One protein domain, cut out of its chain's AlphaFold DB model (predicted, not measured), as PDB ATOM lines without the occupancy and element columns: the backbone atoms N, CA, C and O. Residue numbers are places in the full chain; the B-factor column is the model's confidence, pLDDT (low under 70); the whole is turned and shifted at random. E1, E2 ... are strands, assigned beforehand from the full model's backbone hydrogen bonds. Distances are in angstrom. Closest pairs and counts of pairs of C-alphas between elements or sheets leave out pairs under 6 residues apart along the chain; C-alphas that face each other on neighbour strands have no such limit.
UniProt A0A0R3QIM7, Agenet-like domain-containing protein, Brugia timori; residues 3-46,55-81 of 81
ATOM      1  N   ILE A   3     -21.582  19.630  40.480       96.62
ATOM      2  CA  ILE A   3     -22.184  18.721  39.504       96.62
ATOM      3  C   ILE A   3     -21.155  18.350  38.432       96.62
ATOM      4  O   ILE A   3     -20.090  18.962  38.333       96.62
ATOM      5  N   GLU A   4     -21.491  17.371  37.605       96.56
ATOM      6  CA  GLU A   4     -20.725  17.003  36.421       96.56
ATOM      7  C   GLU A   4     -21.556  17.292  35.169       96.56
ATOM      8  O   GLU A   4     -22.723  16.903  35.099       96.56
ATOM      9  N   VAL A   5     -20.961  17.979  34.192       97.06
ATOM     10  CA  VAL A   5     -21.637  18.406  32.960       97.06
ATOM     11  C   VAL A   5     -20.999  17.736  31.752       97.06
ATOM     12  O   VAL A   5     -19.779  17.801  31.576       97.06
ATOM     13  N   ARG A   6     -21.823  17.098  30.921       96.38
ATOM     14  CA  ARG A   6     -21.425  16.511  29.644       96.38
ATOM     15  C   ARG A   6     -21.216  17.610  28.612       96.38
ATOM     16  O   ARG A   6     -22.109  18.410  28.364       96.38
ATOM     17  N   GLN A   7     -20.049  17.613  27.986       91.62
ATOM     18  CA  GLN A   7     -19.712  18.549  26.913       91.62
ATOM     19  C   GLN A   7     -19.817  17.878  25.538       91.62
ATOM     20  O   GLN A   7     -20.049  16.672  25.433       91.62
ATOM     21  N   GLY A   8     -19.636  18.649  24.460       89.50
ATOM     22  CA  GLY A   8     -19.794  18.165  23.077       89.50
ATOM     23  C   GLY A   8     -18.897  16.980  22.687       89.50
ATOM     24  O   GLY A   8     -19.225  16.245  21.761       89.50
ATOM     25  N   ASN A   9     -17.804  16.743  23.416       89.75
ATOM     26  CA  ASN A   9     -16.930  15.576  23.247       89.75
ATOM     27  C   ASN A   9     -17.406  14.317  24.003       89.75
ATOM     28  O   ASN A   9     -16.727  13.292  23.985       89.75
ATOM     29  N   GLY A  10     -18.554  14.382  24.682       92.06
ATOM     30  CA  GLY A  10     -19.135  13.277  25.444       92.06
ATOM     31  C   GLY A  10     -18.498  13.033  26.814       92.06
ATOM     32  O   GLY A  10     -18.911  12.094  27.496       92.06
ATOM     33  N   LEU A  11     -17.528  13.853  27.231       94.56
ATOM     34  CA  LEU A  11     -16.884  13.753  28.539       94.56
ATOM     35  C   LEU A  11     -17.623  14.587  29.581       94.56
ATOM     36  O   LEU A  11     -18.231  15.610  29.262       94.56
ATOM     37  N   PHE A  12     -17.530  14.154  30.835       95.62
ATOM     38  CA  PHE A  12     -18.105  14.868  31.969       95.62
ATOM     39  C   PHE A  12     -17.046  15.704  32.684       95.62
ATOM     40  O   PHE A  12     -15.985  15.197  33.048       95.62
ATOM     41  N   TYR A  13     -17.363  16.974  32.927       94.44
ATOM     42  CA  TYR A  13     -16.477  17.936  33.577       94.44
ATOM     43  C   TYR A  13     -17.082  18.453  34.871       94.44
ATOM     44  O   TYR A  13     -18.282  18.711  34.954       94.44
ATOM     45  N   LYS A  14     -16.230  18.644  35.877       94.94
ATOM     46  CA  LYS A  14     -16.627  19.211  37.163       94.94
ATOM     47  C   LYS A  14     -17.050  20.670  37.004       94.94
ATOM     48  O   LYS A  14     -16.267  21.494  36.537       94.94
ATOM     49  N   ALA A  15     -18.255  20.983  37.464       95.56
ATOM     50  CA  ALA A  15     -18.834  22.316  37.421       95.56
ATOM     51  C   ALA A  15     -19.522  22.673  38.746       95.56
ATOM     52  O   ALA A  15     -19.866  21.811  39.559       95.56
ATOM     53  N   PHE A  16     -19.758  23.966  38.955       96.25
ATOM     54  CA  PHE A  16     -20.450  24.485  40.128       96.25
ATOM     55  C   PHE A  16     -21.711  25.239  39.725       96.25
ATOM     56  O   PHE A  16     -21.652  26.205  38.971       96.25
ATOM     57  N   VAL A  17     -22.853  24.829  40.278       96.81
ATOM     58  CA  VAL A  17     -24.147  25.493  40.074       96.81
ATOM     59  C   VAL A  17     -24.107  26.918  40.628       96.81
ATOM     60  O   VAL A  17     -23.727  27.125  41.786       96.81
ATOM     61  N   LYS A  18     -24.552  27.873  39.809       97.12
ATOM     62  CA  LYS A  18     -24.715  29.297  40.133       97.12
ATOM     63  C   LYS A  18     -26.169  29.739  40.174       97.12
ATOM     64  O   LYS A  18     -26.515  30.566  41.007       97.12
ATOM     65  N   SER A  19     -27.014  29.187  39.309       97.12
ATOM     66  CA  SER A  19     -28.453  29.457  39.303       97.12
ATOM     67  C   SER A  19     -29.205  28.300  38.659       97.12
ATOM     68  O   SER A  19     -28.659  27.623  37.792       97.12
ATOM     69  N   ILE A  20     -30.448  28.077  39.073       97.38
ATOM     70  CA  ILE A  20     -31.327  27.031  38.544       97.38
ATOM     71  C   ILE A  20     -32.521  27.726  37.893       97.38
ATOM     72  O   ILE A  20     -33.134  28.601  38.504       97.38
ATOM     73  N   LYS A  21     -32.836  27.345  36.656       96.62
ATOM     74  CA  LYS A  21     -34.015  27.803  35.914       96.62
ATOM     75  C   LYS A  21     -34.987  26.637  35.714       96.62
ATOM     76  O   LYS A  21     -34.768  25.545  36.229       96.62
ATOM     77  N   THR A  22     -36.062  26.875  34.966       96.62
ATOM     78  CA  THR A  22     -37.106  25.877  34.699       96.62
ATOM     79  C   THR A  22     -36.572  24.625  34.001       96.62
ATOM     80  O   THR A  22     -36.882  23.529  34.449       96.62
ATOM     81  N   ASP A  23     -35.734  24.785  32.968       96.56
ATOM     82  CA  ASP A  23     -35.260  23.676  32.111       96.56
ATOM     83  C   ASP A  23     -33.724  23.604  31.992       96.56
ATOM     84  O   ASP A  23     -33.166  22.734  31.317       96.56
ATOM     85  N   THR A  24     -33.024  24.545  32.628       98.25
ATOM     86  CA  THR A  24     -31.572  24.713  32.529       98.25
ATOM     87  C   THR A  24     -30.956  25.081  33.873       98.25
ATOM     88  O   THR A  24     -31.626  25.492  34.827       98.25
ATOM     89  N   VAL A  25     -29.635  24.975  33.938       97.94
ATOM     90  CA  VAL A  25     -28.820  25.403  35.070       97.94
ATOM     91  C   VAL A  25     -27.669  26.269  34.566       97.94
ATOM     92  O   VAL A  25     -27.071  25.991  33.530       97.94
ATOM     93  N   ILE A  26     -27.368  27.342  35.293       97.75
ATOM     94  CA  ILE A  26     -26.181  28.165  35.059       97.75
ATOM     95  C   ILE A  26     -25.053  27.616  35.927       97.75
ATOM     96  O   ILE A  26     -25.220  27.482  37.144       97.75
ATOM     97  N   VAL A  27     -23.906  27.330  35.318       97.25
ATOM     98  CA  VAL A  27     -22.743  26.708  35.959       97.25
ATOM     99  C   VAL A  27     -21.462  27.497  35.707       97.25
ATOM    100  O   VAL A  27     -21.402  28.305  34.786       97.25
ATOM    101  N   SER A  28     -20.423  27.247  36.501       95.44
ATOM    102  CA  SER A  28     -19.043  27.682  36.242       95.44
ATOM    103  C   SER A  28     -18.057  26.517  36.373       95.44
ATOM    104  O   SER A  28     -18.309  25.556  37.104       95.44
ATOM    105  N   TYR A  29     -16.906  26.626  35.709       90.62
ATOM    106  CA  TYR A  29     -15.834  25.625  35.731       90.62
ATOM    107  C   TYR A  29     -14.586  26.229  36.387       90.62
ATOM    108  O   TYR A  29     -13.717  26.775  35.714       90.62
ATOM    109  N   GLY A  30     -14.513  26.190  37.722       82.19
ATOM    110  CA  GLY A  30     -13.360  26.690  38.480       82.19
ATOM    111  C   GLY A  30     -13.589  28.051  39.141       82.19
ATOM    112  O   GLY A  30     -14.437  28.166  40.018       82.19
ATOM    113  N   ASN A  31     -12.804  29.068  38.771       78.56
ATOM    114  CA  ASN A  31     -12.713  30.367  39.464       78.56
ATOM    115  C   ASN A  31     -13.881  31.341  39.204       78.56
ATOM    116  O   ASN A  31     -13.730  32.540  39.417       78.56
ATOM    117  N   ASP A  32     -15.013  30.848  38.707       80.81
ATOM    118  CA  ASP A  32     -16.217  31.636  38.415       80.81
ATOM    119  C   ASP A  32     -16.056  32.776  37.394       80.81
ATOM    120  O   ASP A  32     -17.000  33.534  37.183       80.81
ATOM    121  N   ALA A  33     -14.912  32.882  36.707       83.25
ATOM    122  CA  ALA A  33     -14.667  33.951  35.737       83.25
ATOM    123  C   ALA A  33     -15.606  33.883  34.520       83.25
ATOM    124  O   ALA A  33     -15.907  34.903  33.902       83.25
ATOM    125  N   LYS A  34     -16.080  32.678  34.181       89.62
ATOM    126  CA  LYS A  34     -17.040  32.426  33.105       89.62
ATOM    127  C   LYS A  34     -18.163  31.527  33.612       89.62
ATOM    128  O   LYS A  34     -17.914  30.568  34.346       89.62
ATOM    129  N   THR A  35     -19.386  31.833  33.183       95.00
ATOM    130  CA  THR A  35     -20.554  30.974  33.393       95.00
ATOM    131  C   THR A  35     -21.107  30.468  32.068       95.00
ATOM    132  O   THR A  35     -20.886  31.071  31.017       95.00
ATOM    133  N   GLU A  36     -21.801  29.341  32.127       95.50
ATOM    134  CA  GLU A  36     -22.440  28.692  30.989       95.50
ATOM    135  C   GLU A  36     -23.837  28.214  31.392       95.50
ATOM    136  O   GLU A  36     -24.049  27.804  32.533       95.50
ATOM    137  N   GLU A  37     -24.794  28.287  30.469       97.44
ATOM    138  CA  GLU A  37     -26.142  27.754  30.656       97.44
ATOM    139  C   GLU A  37     -26.263  26.402  29.957       97.44
ATOM    140  O   GLU A  37     -26.036  26.302  28.752       97.44
ATOM    141  N   VAL A  38     -26.627  25.367  30.715       97.56
ATOM    142  CA  VAL A  38     -26.658  23.978  30.244       97.56
ATOM    143  C   VAL A  38     -27.988  23.307  30.581       97.56
ATOM    144  O   VAL A  38     -28.663  23.674  31.547       97.56
ATOM    145  N   LYS A  39     -28.387  22.327  29.766       97.81
ATOM    146  CA  LYS A  39     -29.621  21.558  29.973       97.81
ATOM    147  C   LYS A  39     -29.446  20.540  31.091       97.81
ATOM    148  O   LYS A  39     -28.356  20.000  31.285       97.81
ATOM    149  N   PHE A  40     -30.539  20.213  31.777       97.19
ATOM    150  CA  PHE A  40     -30.513  19.163  32.798       97.19
ATOM    151  C   PHE A  40     -30.108  17.790  32.246       97.19
ATOM    152  O   PHE A  40     -29.447  17.044  32.960       97.19
ATOM    153  N   ASP A  41     -30.418  17.486  30.982       96.88
ATOM    154  CA  ASP A  41     -30.044  16.220  30.327       96.88
ATOM    155  C   ASP A  41     -28.527  15.998  30.226       96.88
ATOM    156  O   ASP A  41     -28.062  14.861  30.138       96.88
ATOM    157  N   ASP A  42     -27.749  17.083  30.238       97.62
ATOM    158  CA  ASP A  42     -26.288  17.037  30.211       97.62
ATOM    159  C   ASP A  42     -25.679  17.119  31.617       97.62
ATOM    160  O   ASP A  42     -24.461  17.061  31.765       97.62
ATOM    161  N   CYS A  43     -26.497  17.221  32.664       97.31
ATOM    162  CA  CYS A  43     -26.045  17.335  34.045       97.31
ATOM    163  C   CYS A  43     -26.222  16.019  34.804       97.31
ATOM    164  O   CYS A  43     -27.255  15.356  34.720       97.31
ATOM    165  N   ARG A  44     -25.251  15.679  35.652       96.62
ATOM    166  CA  ARG A  44     -25.400  14.626  36.661       96.62
ATOM    167  C   ARG A  44     -24.799  15.053  37.992       96.62
ATOM    168  O   ARG A  44     -23.898  15.889  38.053       96.62
ATOM    169  N   LEU A  45     -25.298  14.470  39.077       95.31
ATOM    170  CA  LEU A  45     -24.609  14.563  40.360       95.31
ATOM    171  C   LEU A  45     -23.344  13.698  40.300       95.31
ATOM    172  O   LEU A  45     -23.403  12.622  39.696       95.31
ATOM    173  N   PRO A  46     -22.236  14.119  40.937       92.31
ATOM    174  CA  PRO A  46     -21.077  13.252  41.074       92.31
ATOM    175  C   PRO A  46     -21.498  11.942  41.758       92.31
ATOM    176  O   PRO A  46     -22.440  11.943  42.571       92.31
ATOM    177  N   LEU A  55     -12.227  -3.100  41.892       90.75
ATOM    178  CA  LEU A  55     -11.936  -3.051  40.463       90.75
ATOM    179  C   LEU A  55     -11.061  -4.244  40.053       90.75
ATOM    180  O   LEU A  55     -10.098  -4.580  40.745       90.75
ATOM    181  N   LYS A  56     -11.363  -4.856  38.906       94.75
ATOM    182  CA  LYS A  56     -10.580  -5.954  38.310       94.75
ATOM    183  C   LYS A  56     -10.278  -5.701  36.834       94.75
ATOM    184  O   LYS A  56     -10.951  -4.928  36.153       94.75
ATOM    185  N   VAL A  57      -9.265  -6.403  36.325       96.38
ATOM    186  CA  VAL A  57      -8.954  -6.436  34.890       96.38
ATOM    187  C   VAL A  57     -10.200  -6.839  34.100       96.38
ATOM    188  O   VAL A  57     -10.905  -7.782  34.458       96.38
ATOM    189  N   GLY A  58     -10.474  -6.106  33.023       94.94
ATOM    190  CA  GLY A  58     -11.661  -6.264  32.192       94.94
ATOM    191  C   GLY A  58     -12.828  -5.340  32.551       94.94
ATOM    192  O   GLY A  58     -13.703  -5.161  31.699       94.94
ATOM    193  N   ASP A  59     -12.834  -4.719  33.737       95.12
ATOM    194  CA  ASP A  59     -13.909  -3.809  34.143       95.12
ATOM    195  C   ASP A  59     -13.940  -2.540  33.288       95.12
ATOM    196  O   ASP A  59     -12.913  -2.018  32.844       95.12
ATOM    197  N   THR A  60     -15.155  -2.039  33.066       94.94
ATOM    198  CA  THR A  60     -15.392  -0.734  32.446       94.94
ATOM    199  C   THR A  60     -15.573   0.304  33.541       94.94
ATOM    200  O   THR A  60     -16.459   0.161  34.377       94.94
ATOM    201  N   VAL A  61     -14.751   1.346  33.515       92.75
ATOM    202  CA  VAL A  61     -14.706   2.398  34.533       92.75
ATOM    203  C   VAL A  61     -14.800   3.774  33.887       92.75
ATOM    204  O   VAL A  61     -14.567   3.923  32.687       92.75
ATOM    205  N   GLU A  62     -15.107   4.791  34.682       93.38
ATOM    206  CA  GLU A  62     -14.849   6.181  34.319       93.38
ATOM    207  C   GLU A  62     -13.524   6.600  34.956       93.38
ATOM    208  O   GLU A  62     -13.373   6.584  36.175       93.38
ATOM    209  N   ALA A  63     -12.535   6.922  34.128       93.31
ATOM    210  CA  ALA A  63     -11.226   7.370  34.570       93.31
ATOM    211  C   ALA A  63     -11.113   8.885  34.400       93.31
ATOM    212  O   ALA A  63     -11.532   9.441  33.383       93.31
ATOM    213  N   LEU A  64     -10.531   9.549  35.396       93.25
ATOM    214  CA  LEU A  64     -10.232  10.971  35.326       93.25
ATOM    215  C   LEU A  64      -8.989  11.172  34.453       93.25
ATOM    216  O   LEU A  64      -7.900  10.729  34.818       93.25
ATOM    217  N   MET A  65      -9.148  11.826  33.304       92.38
ATOM    218  CA  MET A  65      -8.072  12.013  32.328       92.38
ATOM    219  C   MET A  65      -7.873  13.491  31.995       92.38
ATOM    220  O   MET A  65      -8.840  14.234  31.804       92.38
ATOM    221  N   LYS A  66      -6.604  13.904  31.898       90.56
ATOM    222  CA  LYS A  66      -6.228  15.234  31.407       90.56
ATOM    223  C   LYS A  66      -6.522  15.327  29.907       90.56
ATOM    224  O   LYS A  66      -6.182  14.408  29.168       90.56
ATOM    225  N   GLN A  67      -7.138  16.426  29.488       87.94
ATOM    226  CA  GLN A  67      -7.458  16.699  28.085       87.94
ATOM    227  C   GLN A  67      -6.328  17.482  27.396       87.94
ATOM    228  O   GLN A  67      -5.506  18.100  28.072       87.94
ATOM    229  N   GLU A  68      -6.262  17.415  26.063       76.00
ATOM    230  CA  GLU A  68      -5.111  17.882  25.268       76.00
ATOM    231  C   GLU A  68      -4.807  19.382  25.441       76.00
ATOM    232  O   GLU A  68      -3.638  19.750  25.537       76.00
ATOM    233  N   ASP A  69      -5.839  20.220  25.584       64.00
ATOM    234  CA  ASP A  69      -5.706  21.678  25.443       64.00
ATOM    235  C   ASP A  69      -5.724  22.492  26.743       64.00
ATOM    236  O   ASP A  69      -5.710  23.718  26.690       64.00
ATOM    237  N   ASP A  70      -5.714  21.871  27.924       59.81
ATOM    238  CA  ASP A  70      -5.583  22.641  29.164       59.81
ATOM    239  C   ASP A  70      -5.293  21.753  30.382       59.81
ATOM    240  O   ASP A  70      -5.331  20.522  30.329       59.81
ATOM    241  N   ALA A  71      -5.059  22.361  31.546       73.62
ATOM    242  CA  ALA A  71      -5.091  21.667  32.841       73.62
ATOM    243  C   ALA A  71      -6.518  21.206  33.243       73.62
ATOM    244  O   ALA A  71      -6.866  21.183  34.424       73.62
ATOM    245  N   VAL A  72      -7.353  20.853  32.262       82.38
ATOM    246  CA  VAL A  72      -8.734  20.420  32.438       82.38
ATOM    247  C   VAL A  72      -8.772  18.897  32.465       82.38
ATOM    248  O   VAL A  72      -8.245  18.208  31.590       82.38
ATOM    249  N   PHE A  73      -9.435  18.373  33.489       91.19
ATOM    250  CA  PHE A  73      -9.662  16.949  33.669       91.19
ATOM    251  C   PHE A  73     -11.130  16.632  33.402       91.19
ATOM    252  O   PHE A  73     -12.017  17.333  33.890       91.19
ATOM    253  N   GLY A  74     -11.367  15.575  32.632       93.38
ATOM    254  CA  GLY A  74     -12.699  15.057  32.341       93.38
ATOM    255  C   GLY A  74     -12.800  13.582  32.705       93.38
ATOM    256  O   GLY A  74     -11.805  12.852  32.668       93.38
ATOM    257  N   TRP A  75     -14.001  13.139  33.058       95.44
ATOM    258  CA  TRP A  75     -14.305  11.725  33.237       95.44
ATOM    259  C   TRP A  75     -14.544  11.071  31.883       95.44
ATOM    260  O   TRP A  75     -15.437  11.470  31.132       95.44
ATOM    261  N   GLN A  76     -13.746  10.048  31.591       94.19
ATOM    262  CA  GLN A  76     -13.775   9.311  30.339       94.19
ATOM    263  C   GLN A  76     -14.001   7.823  30.590       94.19
ATOM    264  O   GLN A  76     -13.353   7.209  31.437       94.19
ATOM    265  N   LYS A  77     -14.885   7.215  29.795       93.69
ATOM    266  CA  LYS A  77     -15.107   5.768  29.822       93.69
ATOM    267  C   LYS A  77     -13.859   5.027  29.335       93.69
ATOM    268  O   LYS A  77     -13.368   5.274  28.235       93.69
ATOM    269  N   ALA A  78     -13.377   4.092  30.141       94.38
ATOM    270  CA  ALA A  78     -12.180   3.302  29.888       94.38
ATOM    271  C   ALA A  78     -12.378   1.840  30.305       94.38
ATOM    272  O   ALA A  78     -13.327   1.497  31.012       94.38
ATOM    273  N   LYS A  79     -11.469   0.970  29.857       96.06
ATOM    274  CA  LYS A  79     -11.429  -0.448  30.231       96.06
ATOM    275  C   LYS A  79     -10.096  -0.767  30.896       96.06
ATOM    276  O   LYS A  79      -9.052  -0.427  30.339       96.06
ATOM    277  N   ILE A  80     -10.136  -1.432  32.048       94.75
ATOM    278  CA  ILE A  80      -8.933  -1.909  32.737       94.75
ATOM    279  C   ILE A  80      -8.351  -3.070  31.921       94.75
ATOM    280  O   ILE A  80      -9.051  -4.058  31.676       94.75
ATOM    281  N   LYS A  81      -7.109  -2.922  31.453       91.56
ATOM    282  CA  LYS A  81      -6.366  -3.958  30.720       91.56
ATOM    283  C   LYS A  81      -5.490  -4.778  31.652       91.56
ATOM    284  O   LYS A  81      -5.027  -4.204  32.660       91.56
TER     285      LYS A  81
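What this domain is: This is residues 3 to 46 and 55 to 81 of the 81 residues of the protein "Agenet-like domain-containing protein" of Brugia timori (UniProt A0A0R3QIM7). E1 to E4 curl into a small, nearly closed barrel, with residues 43 to 44 coming back beside E1; the long hairpin of E5 and E6 extends from it, paired to the start of E2. Together they make one strongly twisted, branched antiparallel sheet. The printed part has 71 residues, with no named helix and six strands in the order E1 to E6, and is all strand. It is elongated, spanning 42 by 26 by 19 A, and only just loose, close to compact, with a radius of gyration of the C-alphas of 13.8 A.

Where its parts are: E1 is residues 3 to 6, from C-alpha 3 at (-22.184, 18.721, 39.504). E2, residues 12 to 20, measures 19.1 A and bends by 70 degrees at residue 17. E3 is residues 24 to 28 and E4 residues 35 to 39. E5, residues 60 to 66, measures 18.4 A; E6, residues 73 to 79, measures 17.8 A and ends with C-alpha 79 at (-11.429, -0.448, 30.231).

How they stand to each other: E1 and E2 form a hairpin, with N 5 and O 13 2.9 A apart. E3 and E6 lie on the other side of E2 from E1. The hairpin of E2 and E3 has N 18 and O 26 at 2.8 A; that of E3 and E4 has N 27 and O 36 at 2.8 A. Residues 43 to 44 pair antiparallel with residues 4 to 5 of E1. E6 is antiparallel to E2, with N 75 and O 12 at 2.9 A. E5 and E6 form a hairpin, with N 63 and O 76 at 2.8 A. E5 and E2 are apart.

The domain as a whole: The C-alphas of Thr 22 and Lys 81, the two farthest apart, are 43.0 A apart. Residues 47 to 54 are not printed; C-alphas 46 and 55 are 18.7 A apart across this cut. Of the links printed whole, none is long. Mean pLDDT of the printed part is 92.4; residues 69 to 70 are under 70.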